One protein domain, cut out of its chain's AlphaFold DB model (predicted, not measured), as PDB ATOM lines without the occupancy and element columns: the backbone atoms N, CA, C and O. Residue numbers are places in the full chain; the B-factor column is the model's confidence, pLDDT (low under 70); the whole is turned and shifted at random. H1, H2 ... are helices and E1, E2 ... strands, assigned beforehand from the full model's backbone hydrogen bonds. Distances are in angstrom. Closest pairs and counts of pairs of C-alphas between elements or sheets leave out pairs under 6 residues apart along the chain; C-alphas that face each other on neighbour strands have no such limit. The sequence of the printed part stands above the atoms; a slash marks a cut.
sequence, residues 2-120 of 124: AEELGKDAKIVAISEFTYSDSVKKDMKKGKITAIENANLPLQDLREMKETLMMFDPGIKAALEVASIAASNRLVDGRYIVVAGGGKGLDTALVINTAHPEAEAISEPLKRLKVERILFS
ATOM      1  N   ALA A   2       4.423  33.481 -27.924       73.44
ATOM      2  CA  ALA A   2       3.100  32.835 -27.828       73.44
ATOM      3  C   ALA A   2       1.932  33.771 -28.191       73.44
ATOM      4  O   ALA A   2       0.993  33.360 -28.863       73.44
ATOM      5  N   GLU A   3       2.030  35.044 -27.809       75.50
ATOM      6  CA  GLU A   3       1.064  36.079 -28.195       75.50
ATOM      7  C   GLU A   3       1.073  36.363 -29.705       75.50
ATOM      8  O   GLU A   3       0.022  36.609 -30.285       75.50
ATOM      9  N   GLU A   4       2.241  36.267 -30.349       81.50
ATOM     10  CA  GLU A   4       2.414  36.506 -31.791       81.50
ATOM     11  C   GLU A   4       1.892  35.338 -32.636       81.50
ATOM     12  O   GLU A   4       1.358  35.557 -33.717       81.50
ATOM     13  N   LEU A   5       2.022  34.101 -32.141       81.25
ATOM     14  CA  LEU A   5       1.502  32.895 -32.797       81.25
ATOM     15  C   LEU A   5      -0.016  32.722 -32.614       81.25
ATOM     16  O   LEU A   5      -0.648  31.962 -33.348       81.25
ATOM     17  N   GLY A   6      -0.611  33.403 -31.630       72.44
ATOM     18  CA  GLY A   6      -2.053  33.422 -31.409       72.44
ATOM     19  C   GLY A   6      -2.673  32.023 -31.299       72.44
ATOM     20  O   GLY A   6      -2.306  31.229 -30.437       72.44
ATOM     21  N   LYS A   7      -3.670  31.738 -32.149       76.69
ATOM     22  CA  LYS A   7      -4.374  30.439 -32.204       76.69
ATOM     23  C   LYS A   7      -3.892  29.537 -33.342       76.69
ATOM     24  O   LYS A   7      -4.439  28.448 -33.504       76.69
ATOM     25  N   ASP A   8      -2.900  29.979 -34.107       85.38
ATOM     26  CA  ASP A   8      -2.468  29.300 -35.332       85.38
ATOM     27  C   ASP A   8      -1.514  28.136 -35.041       85.38
ATOM     28  O   ASP A   8      -1.264  27.295 -35.903       85.38
ATOM     29  N   ALA A   9      -1.016  28.046 -33.805       88.75
ATOM     30  CA  ALA A   9      -0.162  26.963 -33.348       88.75
ATOM     31  C   ALA A   9      -0.604  26.427 -31.981       88.75
ATOM     32  O   ALA A   9      -0.953  27.176 -31.066       88.75
ATOM     33  N   LYS A  10      -0.518  25.105 -31.813       92.06
ATOM     34  CA  LYS A  10      -0.548  24.473 -30.491       92.06
ATOM     35  C   LYS A  10       0.811  24.689 -29.826       92.06
ATOM     36  O   LYS A  10       1.823  24.240 -30.355       92.06
ATOM     37  N   ILE A  11       0.827  25.337 -28.664       94.56
ATOM     38  CA  ILE A  11       2.062  25.640 -27.932       94.56
ATOM     39  C   ILE A  11       2.160  24.758 -26.690       94.56
ATOM     40  O   ILE A  11       1.217  24.658 -25.897       94.56
ATOM     41  N   VAL A  12       3.329  24.147 -26.523       95.88
ATOM     42  CA  VAL A  12       3.704  23.379 -25.338       95.88
ATOM     43  C   VAL A  12       4.919  24.051 -24.705       95.88
ATOM     44  O   VAL A  12       5.936  24.232 -25.368       95.88
ATOM     45  N   ALA A  13       4.804  24.439 -23.439       95.62
ATOM     46  CA  ALA A  13       5.887  24.989 -22.635       95.62
ATOM     47  C   ALA A  13       6.369  23.924 -21.645       95.62
ATOM     48  O   ALA A  13       5.558  23.259 -21.003       95.62
ATOM     49  N   ILE A  14       7.680  23.737 -21.537       95.88
ATOM     50  CA  ILE A  14       8.285  22.718 -20.675       95.88
ATOM     51  C   ILE A  14       9.336  23.401 -19.808       95.88
ATOM     52  O   ILE A  14      10.133  24.194 -20.312       95.88
ATOM     53  N   SER A  15       9.337  23.095 -18.514       94.25
ATOM     54  CA  SER A  15      10.333  23.589 -17.569       94.25
ATOM     55  C   SER A  15      10.711  22.528 -16.540       94.25
ATOM     56  O   SER A  15       9.868  21.763 -16.070       94.25
ATOM     57  N   GLU A  16      11.986  22.531 -16.154       93.44
ATOM     58  CA  GLU A  16      12.492  21.847 -14.957       93.44
ATOM     59  C   GLU A  16      11.944  22.485 -13.667       93.44
ATOM     60  O   GLU A  16      11.909  21.853 -12.618       93.44
ATOM     61  N   PHE A  17      11.470  23.731 -13.736       93.75
ATOM     62  CA  PHE A  17      10.974  24.480 -12.590       93.75
ATOM     63  C   PHE A  17       9.458  24.660 -12.640       93.75
ATOM     64  O   PHE A  17       8.776  24.311 -13.606       93.75
ATOM     65  N   THR A  18       8.932  25.240 -11.564       96.06
ATOM     66  CA  THR A  18       7.547  25.699 -11.488       96.06
ATOM     67  C   THR A  18       7.472  27.167 -11.922       96.06
ATOM     68  O   THR A  18       8.245  28.007 -11.459       96.06
ATOM     69  N   TYR A  19       6.535  27.487 -12.805       94.50
ATOM     70  CA  TYR A  19       6.185  28.841 -13.212       94.50
ATOM     71  C   TYR A  19       5.472  29.589 -12.079       94.50
ATOM     72  O   TYR A  19       4.736  29.007 -11.280       94.50
ATOM     73  N   SER A  20       5.626  30.912 -12.042       96.31
ATOM     74  CA  SER A  20       4.850  31.754 -11.130       96.31
ATOM     75  C   SER A  20       3.360  31.768 -11.497       96.31
ATOM     76  O   SER A  20       2.977  31.553 -12.650       96.31
ATOM     77  N   ASP A  21       2.500  32.100 -10.532       96.19
ATOM     78  CA  ASP A  21       1.047  32.164 -10.747       96.19
ATOM     79  C   ASP A  21       0.637  33.157 -11.840       96.19
ATOM     80  O   ASP A  21      -0.311  32.911 -12.591       96.19
ATOM     81  N   SER A  22       1.365  34.272 -11.963       95.56
ATOM     82  CA  SER A  22       1.146  35.242 -13.037       95.56
ATOM     83  C   SER A  22       1.388  34.610 -14.408       95.56
ATOM     84  O   SER A  22       0.511  34.668 -15.270       95.56
ATOM     85  N   VAL A  23       2.513  33.910 -14.574       94.25
ATOM     86  CA  VAL A  23       2.866  33.227 -15.826       94.25
ATOM     87  C   VAL A  23       1.859  32.122 -16.147       94.25
ATOM     88  O   VAL A  23       1.389  32.033 -17.279       94.25
ATOM     89  N   LYS A  24       1.435  31.333 -15.153       94.31
ATOM     90  CA  LYS A  24       0.396  30.302 -15.329       94.31
ATOM     91  C   LYS A  24      -0.924  30.887 -15.821       94.31
ATOM     92  O   LYS A  24      -1.579  30.312 -16.695       94.31
ATOM     93  N   LYS A  25      -1.329  32.036 -15.273       94.44
ATOM     94  CA  LYS A  25      -2.548  32.735 -15.694       94.44
ATOM     95  C   LYS A  25      -2.460  33.161 -17.158       94.44
ATOM     96  O   LYS A  25      -3.437  32.996 -17.889       94.44
ATOM     97  N   ASP A  26      -1.311  33.669 -17.585       92.12
ATOM     98  CA  ASP A  26      -1.109  34.117 -18.962       92.12
ATOM     99  C   ASP A  26      -1.001  32.939 -19.937       92.12
ATOM    100  O   ASP A  26      -1.669  32.942 -20.972       92.12
ATOM    101  N   MET A  27      -0.319  31.857 -19.551       92.25
ATOM    102  CA  MET A  27      -0.316  30.593 -20.296       92.25
ATOM    103  C   MET A  27      -1.730  30.041 -20.499       92.25
ATOM    104  O   MET A  27      -2.092  29.654 -21.611       92.25
ATOM    105  N   LYS A  28      -2.572  30.071 -19.459       91.62
ATOM    106  CA  LYS A  28      -3.966  29.617 -19.549       91.62
ATOM    107  C   LYS A  28      -4.793  30.470 -20.516       91.62
ATOM    108  O   LYS A  28      -5.564  29.913 -21.297       91.62
ATOM    109  N   LYS A  29      -4.635  31.800 -20.497       90.50
ATOM    110  CA  LYS A  29      -5.292  32.700 -21.469       90.50
ATOM    111  C   LYS A  29      -4.843  32.396 -22.900       90.50
ATOM    112  O   LYS A  29      -5.677  32.362 -23.801       90.50
ATOM    113  N   GLY A  30      -3.550  32.133 -23.080       89.31
ATOM    114  CA  GLY A  30      -2.940  31.764 -24.357       89.31
ATOM    115  C   GLY A  30      -3.186  30.317 -24.794       89.31
ATOM    116  O   GLY A  30      -2.696  29.925 -25.845       89.31
ATOM    117  N   LYS A  31      -3.930  29.513 -24.016       91.00
ATOM    118  CA  LYS A  31      -4.149  28.072 -24.259       91.00
ATOM    119  C   LYS A  31      -2.849  27.266 -24.414       91.00
ATOM    120  O   LYS A  31      -2.806  26.276 -25.142       91.00
ATOM    121  N   ILE A  32      -1.800  27.679 -23.712       94.00
ATOM    122  CA  ILE A  32      -0.504  27.002 -23.695       94.00
ATOM    123  C   ILE A  32      -0.592  25.806 -22.748       94.00
ATOM    124  O   ILE A  32      -1.030  25.940 -21.604       94.00
ATOM    125  N   THR A  33      -0.171  24.634 -23.219       94.88
ATOM    126  CA  THR A  33      -0.027  23.449 -22.363       94.88
ATOM    127  C   THR A  33       1.331  23.512 -21.675       94.88
ATOM    128  O   THR A  33       2.337  23.638 -22.362       94.88
ATOM    129  N   ALA A  34       1.375  23.428 -20.347       95.50
ATOM    130  CA  ALA A  34       2.617  23.514 -19.581       95.50
ATOM    131  C   ALA A  34       2.960  22.176 -18.908       95.50
ATOM    132  O   ALA A  34       2.080  21.540 -18.329       95.50
ATOM    133  N   ILE A  35       4.234  21.782 -18.955       96.56
ATOM    134  CA  ILE A  35       4.828  20.766 -18.080       96.56
ATOM    135  C   ILE A  35       5.819  21.481 -17.162       96.56
ATOM    136  O   ILE A  35       6.720  22.172 -17.634       96.56
ATOM    137  N   GLU A  36       5.651  21.295 -15.859       95.88
ATOM    138  CA  GLU A  36       6.519  21.828 -14.807       95.88
ATOM    139  C   GLU A  36       7.228  20.681 -14.097       95.88
ATOM    140  O   GLU A  36       6.707  19.563 -14.076       95.88
ATOM    141  N   ASN A  37       8.370  20.962 -13.465       95.69
ATOM    142  CA  ASN A  37       9.162  19.953 -12.752       95.69
ATOM    143  C   ASN A  37       9.484  18.738 -13.641       95.69
ATOM    144  O   ASN A  37       9.418  17.587 -13.205       95.69
ATOM    145  N   ALA A  38       9.758  18.996 -14.922       94.38
ATOM    146  CA  ALA A  38      10.030  17.949 -15.890       94.38
ATOM    147  C   ALA A  38      11.347  17.232 -15.568       94.38
ATOM    148  O   ALA A  38      12.362  17.875 -15.308       94.38
ATOM    149  N   ASN A  39      11.337  15.899 -15.651       92.44
ATOM    150  CA  ASN A  39      12.571  15.119 -15.643       92.44
ATOM    151  C   ASN A  39      13.354  15.363 -16.943       92.44
ATOM    152  O   ASN A  39      12.737  15.471 -18.006       92.44
ATOM    153  N   LEU A  40      14.685  15.411 -16.866       91.75
ATOM    154  CA  LEU A  40      15.571  15.765 -17.978       91.75
ATOM    155  C   LEU A  40      16.333  14.525 -18.500       91.75
ATOM    156  O   LEU A  40      17.499  14.324 -18.150       91.75
ATOM    157  N   PRO A  41      15.706  13.667 -19.330       89.06
ATOM    158  CA  PRO A  41      16.280  12.387 -19.750       89.06
ATOM    159  C   PRO A  41      17.631  12.469 -20.478       89.06
ATOM    160  O   PRO A  41      18.404  11.518 -20.411       89.06
ATOM    161  N   LEU A  42      17.930  13.554 -21.200       89.94
ATOM    162  CA  LEU A  42      19.217  13.716 -21.886       89.94
ATOM    163  C   LEU A  42      20.284  14.314 -20.963       89.94
ATOM    164  O   LEU A  42      21.465  14.033 -21.151       89.94
ATOM    165  N   GLN A  43      19.895  15.116 -19.970       87.69
ATOM    166  CA  GLN A  43      20.803  15.690 -18.973       87.69
ATOM    167  C   GLN A  43      21.518  14.604 -18.160       87.69
ATOM    168  O   GLN A  43      22.707  14.758 -17.870       87.69
ATOM    169  N   ASP A  44      20.807  13.526 -17.822       86.44
ATOM    170  CA  ASP A  44      21.323  12.428 -16.995       86.44
ATOM    171  C   ASP A  44      22.222  11.457 -17.780       86.44
ATOM    172  O   ASP A  44      23.039  10.735 -17.203       86.44
ATOM    173  N   LEU A  45      22.128  11.464 -19.113       90.19
ATOM    174  CA  LEU A  45      22.969  10.666 -20.000       90.19
ATOM    175  C   LEU A  45      24.224  11.454 -20.375       90.19
ATOM    176  O   LEU A  45      24.256  12.145 -21.392       90.19
ATOM    177  N   ARG A  46      25.274  11.334 -19.554       91.50
ATOM    178  CA  ARG A  46      26.517  12.118 -19.677       91.50
ATOM    179  C   ARG A  46      27.057  12.204 -21.108       91.50
ATOM    180  O   ARG A  46      27.307  13.304 -21.582       91.50
ATOM    181  N   GLU A  47      27.215  11.072 -21.786       91.81
ATOM    182  CA  GLU A  47      27.772  11.010 -23.146       91.81
ATOM    183  C   GLU A  47      26.904  11.777 -24.151       91.81
ATOM    184  O   GLU A  47      27.415  12.551 -24.959       91.81
ATOM    185  N   MET A  48      25.580  11.621 -24.059       90.06
ATOM    186  CA  MET A  48      24.622  12.334 -24.906       90.06
ATOM    187  C   MET A  48      24.652  13.834 -24.618       90.06
ATOM    188  O   MET A  48      24.747  14.643 -25.539       90.06
ATOM    189  N   LYS A  49      24.617  14.213 -23.337       92.56
ATOM    190  CA  LYS A  49      24.715  15.603 -22.900       92.56
ATOM    191  C   LYS A  49      25.987  16.253 -23.432       92.56
ATOM    192  O   LYS A  49      25.894  17.285 -24.082       92.56
ATOM    193  N   GLU A  50      27.153  15.673 -23.158       93.75
ATOM    194  CA  GLU A  50      28.442  16.228 -23.582       93.75
ATOM    195  C   GLU A  50      28.513  16.336 -25.110       93.75
ATOM    196  O   GLU A  50      28.892  17.386 -25.617       93.75
ATOM    197  N   THR A  51      28.044  15.317 -25.838       92.94
ATOM    198  CA  THR A  51      27.989  15.337 -27.308       92.94
ATOM    199  C   THR A  51      27.125  16.481 -27.836       92.94
ATOM    200  O   THR A  51      27.556  17.228 -28.706       92.94
ATOM    201  N   LEU A  52      25.908  16.657 -27.315       92.19
ATOM    202  CA  LEU A  52      25.007  17.715 -27.783       92.19
ATOM    203  C   LEU A  52      25.518  19.113 -27.414       92.19
ATOM    204  O   LEU A  52      25.388  20.044 -28.206       92.19
ATOM    205  N   MET A  53      26.149  19.246 -26.246       91.25
ATOM    206  CA  MET A  53      26.778  20.493 -25.802       91.25
ATOM    207  C   MET A  53      27.952  20.921 -26.697       91.25
ATOM    208  O   MET A  53      28.245  22.111 -26.739       91.25
ATOM    209  N   MET A  54      28.604  19.995 -27.418       90.88
ATOM    210  CA  MET A  54      29.648  20.336 -28.400       90.88
ATOM    211  C   MET A  54      29.103  21.052 -29.641       90.88
ATOM    212  O   MET A  54      29.873  21.727 -30.313       90.88
ATOM    213  N   PHE A  55      27.818  20.888 -29.970       88.44
ATOM    214  CA  PHE A  55      27.208  21.567 -31.117       88.44
ATOM    215  C   PHE A  55      26.658  22.936 -30.745       88.44
ATOM    216  O   PHE A  55      26.876  23.888 -31.481       88.44
ATOM    217  N   ASP A  56      25.913  22.999 -29.641       89.81
ATOM    218  CA  ASP A  56      25.356  24.211 -29.041       89.81
ATOM    219  C   ASP A  56      24.532  23.791 -27.803       89.81
ATOM    220  O   ASP A  56      23.686  22.889 -27.905       89.81
ATOM    221  N   PRO A  57      24.708  24.426 -26.628       92.62
ATOM    222  CA  PRO A  57      23.858  24.162 -25.468       92.62
ATOM    223  C   PRO A  57      22.352  24.331 -25.754       92.62
ATOM    224  O   PRO A  57      21.534  23.602 -25.183       92.62
ATOM    225  N   GLY A  58      21.975  25.225 -26.675       94.75
ATOM    226  CA  GLY A  58      20.600  25.396 -27.140       94.75
ATOM    227  C   GLY A  58      20.068  24.184 -27.910       94.75
ATOM    228  O   GLY A  58      18.914  23.799 -27.715       94.75
ATOM    229  N   ILE A  59      20.901  23.509 -28.712       94.31
ATOM    230  CA  ILE A  59      20.537  22.250 -29.389       94.31
ATOM    231  C   ILE A  59      20.270  21.150 -28.364       94.31
ATOM    232  O   ILE A  59      19.252  20.459 -28.457       94.31
ATOM    233  N   LYS A  60      21.135  21.017 -27.350       94.38
ATOM    234  CA  LYS A  60      20.911  20.086 -26.236       94.38
ATOM    235  C   LYS A  60      19.562  20.368 -25.574       94.38
ATOM    236  O   LYS A  60      18.747  19.456 -25.433       94.38
ATOM    237  N   ALA A  61      19.313  21.619 -25.190       95.00
ATOM    238  CA  ALA A  61      18.070  22.024 -24.536       95.00
ATOM    239  C   ALA A  61      16.831  21.789 -25.421       95.00
ATOM    240  O   ALA A  61      15.804  21.317 -24.934       95.00
ATOM    241  N   ALA A  62      16.920  22.051 -26.726       95.50
ATOM    242  CA  ALA A  62      15.826  21.807 -27.661       95.50
ATOM    243  C   ALA A  62      15.494  20.313 -27.758       95.50
ATOM    244  O   ALA A  62      14.326  19.936 -27.694       95.50
ATOM    245  N   LEU A  63      16.500  19.442 -27.860       94.62
ATOM    246  CA  LEU A  63      16.275  17.995 -27.918       94.62
ATOM    247  C   LEU A  63      15.732  17.428 -26.602       94.62
ATOM    248  O   LEU A  63      14.892  16.527 -26.626       94.62
ATOM    249  N   GLU A  64      16.142  17.991 -25.467       94.31
ATOM    250  CA  GLU A  64      15.599  17.664 -24.144       94.31
ATOM    251  C   GLU A  64      14.087  17.924 -24.092       94.31
ATOM    252  O   GLU A  64      13.281  17.035 -23.814       94.31
ATOM    253  N   VAL A  65      13.686  19.144 -24.456       95.06
ATOM    254  CA  VAL A  65      12.284  19.575 -24.486       95.06
ATOM    255  C   VAL A  65      11.477  18.763 -25.501       95.06
ATOM    256  O   VAL A  65      10.359  18.337 -25.206       95.06
ATOM    257  N   ALA A  66      12.046  18.494 -26.681       94.75
ATOM    258  CA  ALA A  66      11.419  17.677 -27.717       94.75
ATOM    259  C   ALA A  66      11.092  16.265 -27.211       94.75
ATOM    260  O   ALA A  66       9.991  15.759 -27.436       94.75
ATOM    261  N   SER A  67      12.044  15.655 -26.504       92.00
ATOM    262  CA  SER A  67      11.922  14.334 -25.892       92.00
ATOM    263  C   SER A  67      10.812  14.286 -24.847       92.00
ATOM    264  O   SER A  67       9.961  13.391 -24.884       92.00
ATOM    265  N   ILE A  68      10.771  15.272 -23.952       93.38
ATOM    266  CA  ILE A  68       9.755  15.355 -22.902       93.38
ATOM    267  C   ILE A  68       8.365  15.531 -23.526       93.38
ATOM    268  O   ILE A  68       7.428  14.825 -23.144       93.38
ATOM    269  N   ALA A  69       8.224  16.413 -24.520       93.94
ATOM    270  CA  ALA A  69       6.957  16.643 -25.214       93.94
ATOM    271  C   ALA A  69       6.436  15.372 -25.906       93.94
ATOM    272  O   ALA A  69       5.256  15.033 -25.773       93.94
ATOM    273  N   ALA A  70       7.314  14.660 -26.620       89.94
ATOM    274  CA  ALA A  70       6.970  13.430 -27.327       89.94
ATOM    275  C   ALA A  70       6.620  12.295 -26.350       89.94
ATOM    276  O   ALA A  70       5.607  11.615 -26.525       89.94
ATOM    277  N   SER A  71       7.394  12.134 -25.273       88.44
ATOM    278  CA  SER A  71       7.161  11.108 -24.244       88.44
ATOM    279  C   SER A  71       5.827  11.303 -23.516       88.44
ATOM    280  O   SER A  71       5.150  10.330 -23.187       88.44
ATOM    281  N   ASN A  72       5.402  12.557 -23.339       90.56
ATOM    282  CA  ASN A  72       4.092  12.914 -22.784       90.56
ATOM    283  C   ASN A  72       2.963  12.940 -23.833       90.56
ATOM    284  O   ASN A  72       1.841  13.329 -23.511       90.56
ATOM    285  N   ARG A  73       3.232  12.532 -25.084       90.06
ATOM    286  CA  ARG A  73       2.264  12.504 -26.200       90.06
ATOM    287  C   ARG A  73       1.597  13.861 -26.460       90.06
ATOM    288  O   ARG A  73       0.442  13.929 -26.879       90.06
ATOM    289  N   LEU A  74       2.312  14.955 -26.194       92.75
ATOM    290  CA  LEU A  74       1.806  16.310 -26.428       92.75
ATOM    291  C   LEU A  74       2.039  16.782 -27.864       92.75
ATOM    292  O   LEU A  74       1.361  17.710 -28.311       92.75
ATOM    293  N   VAL A  75       2.967  16.143 -28.571       91.06
ATOM    294  CA  VAL A  75       3.340  16.436 -29.956       91.06
ATOM    295  C   VAL A  75       3.474  15.139 -30.748       91.06
ATOM    296  O   VAL A  75       3.848  14.101 -30.197       91.06
ATOM    297  N   ASP A  76       3.180  15.215 -32.037       89.50
ATOM    298  CA  ASP A  76       3.318  14.146 -33.016       89.50
ATOM    299  C   ASP A  76       3.665  14.724 -34.397       89.50
ATOM    300  O   ASP A  76       3.477  15.911 -34.669       89.50
ATOM    301  N   GLY A  77       4.230  13.888 -35.269       91.00
ATOM    302  CA  GLY A  77       4.666  14.306 -36.595       91.00
ATOM    303  C   GLY A  77       5.733  15.398 -36.533       91.00
ATOM    304  O   GLY A  77       6.689  15.305 -35.762       91.00
ATOM    305  N   ARG A  78       5.577  16.417 -37.382       94.44
ATOM    306  CA  ARG A  78       6.554  17.487 -37.601       94.44
ATOM    307  C   ARG A  78       6.207  18.738 -36.794       94.44
ATOM    308  O   ARG A  78       5.115  19.279 -36.944       94.44
ATOM    309  N   TYR A  79       7.153  19.242 -36.007       95.38
ATOM    310  CA  TYR A  79       6.967  20.415 -35.149       95.38
ATOM    311  C   TYR A  79       8.263  21.214 -34.989       95.38
ATOM    312  O   TYR A  79       9.354  20.743 -35.311       95.38
ATOM    313  N   ILE A  80       8.132  22.454 -34.516       96.75
ATOM    314  CA  ILE A  80       9.268  23.325 -34.206       96.75
ATOM    315  C   ILE A  80       9.503  23.288 -32.702       96.75
ATOM    316  O   ILE A  80       8.561  23.412 -31.919       96.75
ATOM    317  N   VAL A  81      10.762  23.149 -32.309       96.69
ATOM    318  CA  VAL A  81      11.194  23.285 -30.920       96.69
ATOM    319  C   VAL A  81      12.094  24.491 -30.812       96.69
ATOM    320  O   VAL A  81      12.980  24.674 -31.643       96.69
ATOM    321  N   VAL A  82      11.853  25.304 -29.789       95.88
ATOM    322  CA  VAL A  82      12.641  26.495 -29.494       95.88
ATOM    323  C   VAL A  82      13.166  26.382 -28.073       95.88
ATOM    324  O   VAL A  82      12.403  26.101 -27.150       95.88
ATOM    325  N   ALA A  83      14.467  26.579 -27.914       95.38
ATOM    326  CA  ALA A  83      15.158  26.539 -26.636       95.38
ATOM    327  C   ALA A  83      16.323  27.537 -26.628       95.38
ATOM    328  O   ALA A  83      16.519  28.287 -27.585       95.38
ATOM    329  N   GLY A  84      17.055  27.572 -25.518       92.06
ATOM    330  CA  GLY A  84      18.169  28.485 -25.322       92.06
ATOM    331  C   GLY A  84      19.353  27.829 -24.633       92.06
ATOM    332  O   GLY A  84      19.157  27.048 -23.699       92.06
ATOM    333  N   GLY A  85      20.560  28.155 -25.087       82.88
ATOM    334  CA  GLY A  85      21.816  27.727 -24.478       82.88
ATOM    335  C   GLY A  85      22.430  28.741 -23.508       82.88
ATOM    336  O   GLY A  85      23.201  28.359 -22.627       82.88
ATOM    337  N   GLY A  86      22.081  30.024 -23.658       74.25
ATOM    338  CA  GLY A  86      22.614  31.127 -22.857       74.25
ATOM    339  C   GLY A  86      21.537  32.091 -22.348       74.25
ATOM    340  O   GLY A  86      20.756  31.765 -21.454       74.25
ATOM    341  N   LYS A  87      21.527  33.328 -22.867       72.31
ATOM    342  CA  LYS A  87      20.532  34.348 -22.498       72.31
ATOM    343  C   LYS A  87      19.335  34.298 -23.445       72.31
ATOM    344  O   LYS A  87      19.393  34.836 -24.545       72.31
ATOM    345  N   GLY A  88      18.219  33.771 -22.954       86.50
ATOM    346  CA  GLY A  88      16.949  33.772 -23.679       86.50
ATOM    347  C   GLY A  88      16.786  32.547 -24.574       86.50
ATOM    348  O   GLY A  88      17.255  31.473 -24.223       86.50
ATOM    349  N   LEU A  89      16.068  32.705 -25.684       91.19
ATOM    350  CA  LEU A  89      15.830  31.658 -26.677       91.19
ATOM    351  C   LEU A  89      16.698  31.954 -27.901       91.19
ATOM    352  O   LEU A  89      16.488  32.972 -28.560       91.19
ATOM    353  N   ASP A  90      17.666  31.087 -28.178       93.12
ATOM    354  CA  ASP A  90      18.686  31.277 -29.213       93.12
ATOM    355  C   ASP A  90      18.809  30.082 -30.169       93.12
ATOM    356  O   ASP A  90      19.599  30.144 -31.104       93.12
ATOM    357  N   THR A  91      17.976  29.048 -30.022       95.00
ATOM    358  CA  THR A  91      18.006  27.867 -30.894       95.00
ATOM    359  C   THR A  91      16.608  27.409 -31.275       95.00
ATOM    360  O   THR A  91      15.713  27.298 -30.436       95.00
ATOM    361  N   ALA A  92      16.415  27.122 -32.563       96.19
ATOM    362  CA  ALA A  92      15.164  26.644 -33.133       96.19
ATOM    363  C   ALA A  92      15.407  25.494 -34.121       96.19
ATOM    364  O   ALA A  92      16.135  25.636 -35.107       96.19
ATOM    365  N   LEU A  93      14.747  24.361 -33.884       96.94
ATOM    366  CA  LEU A  93      14.887  23.124 -34.656       96.94
ATOM    367  C   LEU A  93      13.537  22.680 -35.223       96.94
ATOM    368  O   LEU A  93      12.511  22.808 -34.561       96.94
ATOM    369  N   VAL A  94      13.542  22.094 -36.420       97.19
ATOM    370  CA  VAL A  94      12.422  21.293 -36.931       97.19
ATOM    371  C   VAL A  94      12.672  19.838 -36.566       97.19
ATOM    372  O   VAL A  94      13.648  19.238 -37.026       97.19
ATOM    373  N   ILE A  95      11.772  19.279 -35.764       95.25
ATOM    374  CA  ILE A  95      11.806  17.896 -35.298       95.25
ATOM    375  C   ILE A  95      10.654  17.120 -35.927       95.25
ATOM    376  O   ILE A  95       9.576  17.666 -36.168       95.25
ATOM    377  N   ASN A  96      10.879  15.834 -36.178       92.31
ATOM    378  CA  ASN A  96       9.848  14.898 -36.587       92.31
ATOM    379  C   ASN A  96       9.867  13.655 -35.684       92.31
ATOM    380  O   ASN A  96      10.920  13.035 -35.519       92.31
ATOM    381  N   THR A  97       8.720  13.293 -35.098       84.75
ATOM    382  CA  THR A  97       8.583  12.057 -34.301       84.75
ATOM    383  C   THR A  97       8.416  10.800 -35.161       84.75
ATOM    384  O   THR A  97       8.591   9.689 -34.661       84.75
ATOM    385  N   ALA A  98       8.101  10.944 -36.453       78.12
ATOM    386  CA  ALA A  98       7.993   9.844 -37.405       78.12
ATOM    387  C   ALA A  98       9.370   9.498 -38.000       78.12
ATOM    388  O   ALA A  98       9.666   9.801 -39.160       78.12
ATOM    389  N   HIS A  99      10.241   8.880 -37.198       68.56
ATOM    390  CA  HIS A  99      11.500   8.335 -37.711       68.56
ATOM    391  C   HIS A  99      11.205   7.162 -38.669       68.56
ATOM    392  O   HIS A  99      10.452   6.268 -38.285       68.56
ATOM    393  N   PRO A 100      11.797   7.102 -39.880       68.25
ATOM    394  CA  PRO A 100      11.574   5.994 -40.822       68.25
ATOM    395  C   PRO A 100      11.883   4.614 -40.224       68.25
ATOM    396  O   PRO A 100      11.270   3.619 -40.582       68.25
ATOM    397  N   GLU A 101      12.813   4.584 -39.271       68.31
ATOM    398  CA  GLU A 101      13.226   3.387 -38.532       68.31
ATOM    399  C   GLU A 101      12.640   3.337 -37.108       68.31
ATOM    400  O   GLU A 101      13.155   2.626 -36.252       68.31
ATOM    401  N   ALA A 102      11.581   4.100 -36.809       69.56
ATOM    402  CA  ALA A 102      11.012   4.184 -35.458       69.56
ATOM    403  C   ALA A 102      10.632   2.809 -34.877       69.56
ATOM    404  O   ALA A 102      10.760   2.607 -33.671       69.56
ATOM    405  N   GLU A 103      10.202   1.872 -35.727       67.75
ATOM    406  CA  GLU A 103       9.882   0.491 -35.343       67.75
ATOM    407  C   GLU A 103      11.126  -0.338 -34.980       67.75
ATOM    408  O   GLU A 103      11.050  -1.204 -34.111       67.75
ATOM    409  N   ALA A 104      12.278  -0.048 -35.592       69.81
ATOM    410  CA  ALA A 104      13.555  -0.704 -35.299       69.81
ATOM    411  C   ALA A 104      14.289  -0.071 -34.101       69.81
ATOM    412  O   ALA A 104      15.178  -0.680 -33.508       69.81
ATOM    413  N   ILE A 105      13.906   1.149 -33.720       69.94
ATOM    414  CA  ILE A 105      14.498   1.887 -32.609       69.94
ATOM    415  C   ILE A 105      13.720   1.576 -31.325       69.94
ATOM    416  O   ILE A 105      12.611   2.072 -31.095       69.94
ATOM    417  N   SER A 106      14.319   0.763 -30.455       68.81
ATOM    418  CA  SER A 106      13.738   0.375 -29.162       68.81
ATOM    419  C   SER A 106      13.606   1.549 -28.189       68.81
ATOM    420  O   SER A 106      12.631   1.624 -27.444       68.81
ATOM    421  N   GLU A 107      14.552   2.488 -28.217       68.94
ATOM    422  CA  GLU A 107      14.587   3.640 -27.316       68.94
ATOM    423  C   GLU A 107      13.778   4.821 -27.880       68.94
ATOM    424  O   GLU A 107      14.166   5.398 -28.897       68.94
ATOM    425  N   PRO A 108      12.697   5.269 -27.212       66.56
ATOM    426  CA  PRO A 108      11.864   6.371 -27.701       66.56
ATOM    427  C   PRO A 108      12.639   7.667 -27.984       66.56
ATOM    428  O   PRO A 108      12.334   8.364 -28.946       66.56
ATOM    429  N   LEU A 109      13.680   7.951 -27.193       65.75
ATOM    430  CA  LEU A 109      14.554   9.121 -27.350       65.75
ATOM    431  C   LEU A 109      15.287   9.143 -28.694       65.75
ATOM    432  O   LEU A 109      15.492  10.206 -29.273       65.75
ATOM    433  N   LYS A 110      15.637   7.966 -29.219       70.81
ATOM    434  CA  LYS A 110      16.325   7.811 -30.503       70.81
ATOM    435  C   LYS A 110      15.372   7.943 -31.700       70.81
ATOM    436  O   LYS A 110      15.828   7.963 -32.835       70.81
ATOM    437  N   ARG A 111      14.055   8.055 -31.472       79.06
ATOM    438  CA  ARG A 111      13.041   8.223 -32.534       79.06
ATOM    439  C   ARG A 111      12.825   9.678 -32.945       79.06
ATOM    440  O   ARG A 111      12.037   9.941 -33.848       79.06
ATOM    441  N   LEU A 112      13.481  10.635 -32.295       86.94
ATOM    442  CA  LEU A 112      13.420  12.026 -32.723       86.94
ATOM    443  C   LEU A 112      14.367  12.248 -33.898       86.94
ATOM    444  O   LEU A 112      15.575  12.064 -33.779       86.94
ATOM    445  N   LYS A 113      13.819  12.694 -35.028       90.25
ATOM    446  CA  LYS A 113      14.608  13.106 -36.187       90.25
ATOM    447  C   LYS A 113      14.713  14.625 -36.232       90.25
ATOM    448  O   LYS A 113      13.696  15.306 -36.358       90.25
ATOM    449  N   VAL A 114      15.934  15.156 -36.205       92.62
ATOM    450  CA  VAL A 114      16.185  16.561 -36.559       92.62
ATOM    451  C   VAL A 114      16.144  16.677 -38.080       92.62
ATOM    452  O   VAL A 114      16.985  16.113 -38.773       92.62
ATOM    453  N   GLU A 115      15.150  17.379 -38.623       94.75
ATOM    454  CA  GLU A 115      15.027  17.581 -40.073       94.75
ATOM    455  C   GLU A 115      15.723  18.851 -40.554       94.75
ATOM    456  O   GLU A 115      16.171  18.923 -41.700       94.75
ATOM    457  N   ARG A 116      15.757  19.885 -39.708       96.00
ATOM    458  CA  ARG A 116      16.356  21.176 -40.042       96.00
ATOM    459  C   ARG A 116      16.736  21.936 -38.780       96.00
ATOM    460  O   ARG A 116      15.960  21.976 -37.831       96.00
ATOM    461  N   ILE A 117      17.876  22.612 -38.822       95.25
ATOM    462  CA  ILE A 117      18.240  23.662 -37.868       95.25
ATOM    463  C   ILE A 117      17.777  24.983 -38.492       95.25
ATOM    464  O   ILE A 117      18.219  25.327 -39.586       95.25
ATOM    465  N   LEU A 118      16.814  25.666 -37.869       95.81
ATOM    466  CA  LEU A 118      16.320  26.963 -38.352       95.81
ATOM    467  C   LEU A 118      17.218  28.095 -37.867       95.81
ATOM    468  O   LEU A 118      17.478  29.037 -38.608       95.81
ATOM    469  N   PHE A 119      17.666  27.984 -36.621       92.94
ATOM    470  CA  PHE A 119      18.561  28.926 -35.980       92.94
ATOM    471  C   PHE A 119      19.308  28.212 -34.851       92.94
ATOM    472  O   PHE A 119      18.721  27.382 -34.159       92.94
ATOM    473  N   SER A 120      20.591  28.502 -34.701       91.69
ATOM    474  CA  SER A 120      21.444  28.113 -33.575       91.69
ATOM    475  C   SER A 120      22.689  29.005 -33.650       91.69
ATOM    476  O   SER A 120      23.112  29.325 -34.772       91.69
TER     477      SER A 120
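AT A GLANCE: This is residues 2 to 120 of the 124 residues of an uncharacterized protein of Candidatus Bathyarchaeota archaeon (UniProt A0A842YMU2). One long helix, H4, makes the middle of this domain, with a strongly twisted three-stranded sheet, E3 E4 E5, covering one side of it and a small parallel pair of strands, E1 and E2, toward another side. H2 lies beyond that pair, away from H4, with the short H1 near it at the same end of the domain; H3 makes a corner with the early part of H4, and the short H5 lies close to its later part. The printed part has 119 residues, with five named helices and five named strands in the order H1 E1 H2 E2 H3 H4 E3 E4 H5 E5. The class is mixed, helices and strands; the larger sheet runs E3 E4 E5 and is antiparallel. The whole is compact, with a radius of gyration of the C-alphas of 14.4 A and spans of 41 by 28 by 25 A.

IN THESE COORDINATES: H1 is residues 2 to 5, beginning at C-alpha 2 at (3.100, 32.835, -27.828). The strand E1 is residues 12 to 14, and the helix H2, residues 21 to 29, is 12.5 A from first to last C-alpha. E2 is residues 33 to 35. H3 is residues 46 to 53, 10.4 A long. H4, the longest helix, is residues 57 to 71 and runs 21.2 A, from C-alpha 57 at (23.858, 24.162, -25.468) to C-alpha 71 at (7.161, 11.108, -24.244). E3 is residues 78 to 83, 16.6 A, and E4 is residues 91 to 96, 16.3 A. H5 is residues 108 to 111. E5, residues 113 to 119, is 16.3 A long and ends at C-alpha 119 at (18.561, 28.926, -35.980).

HOW THE PARTS SIT: In the sheet E3 E4 E5 the edge strands are E3 and E5, and E4 is an inner strand. E3 and E4 form a hairpin, antiparallel at 156 degrees between their directions, with N 81 and O 93 within hydrogen-bond range at 2.9 A. E4 and E5 are antiparallel at 154 degrees, with N 94 and O 116 at 2.8 A. H4 is on this sheet, which makes two layers, a helix on one face of a sheet; the closest C-alphas of H4 and E3 are those of Ala 62 and Ala 83, 4.9 A apart. H4 touches H3 with its residues 59 to 60 alone, the closest C-alphas being those of Leu 52 and Lys 60, 5.0 A apart; the two run opposite ways at a steep tilt of 60 degrees. H4 and H5 are close but not clearly touching, with the C-alphas of Ser 67 and Leu 109 closest at 6.0 A. The closest C-alphas of H4 and E1 are those of Val 65 and Ile 14, 6.4 A apart. E1 and E2 are parallel at 17 degrees, with N 13 and O 33 at 2.8 A and N 35 and O 13 at 2.9 A. E1, H2 and E2 form a strand-helix-strand unit, two parallel neighbour strands with a helix between them along the chain, and its crossover is right-handed. The closest C-alphas of H2 and E2 are those of Met 27 and Thr 33, 7.4 A apart. H1 and H2 are near each other, while H2 and H4 are apart. In H2, H3 and H4 every O i to N i+4 pair is within hydrogen-bond range; H1 and H5 are too short for such a pair.

THE WHOLE: The two C-alphas farthest apart are those of Ser 22 and Ala 104, at 44.1 A. The printed part has no cut from residue 2 to residue 120. The link from E4 to H5, with 11 residues, is long; the links from H2 to E2, H3 to H4 and H5 to E5 are tight. The mean pLDDT of the printed part is 89.0, and residues 99 to 109, of which 108 and 109 belong to H5, are under 70.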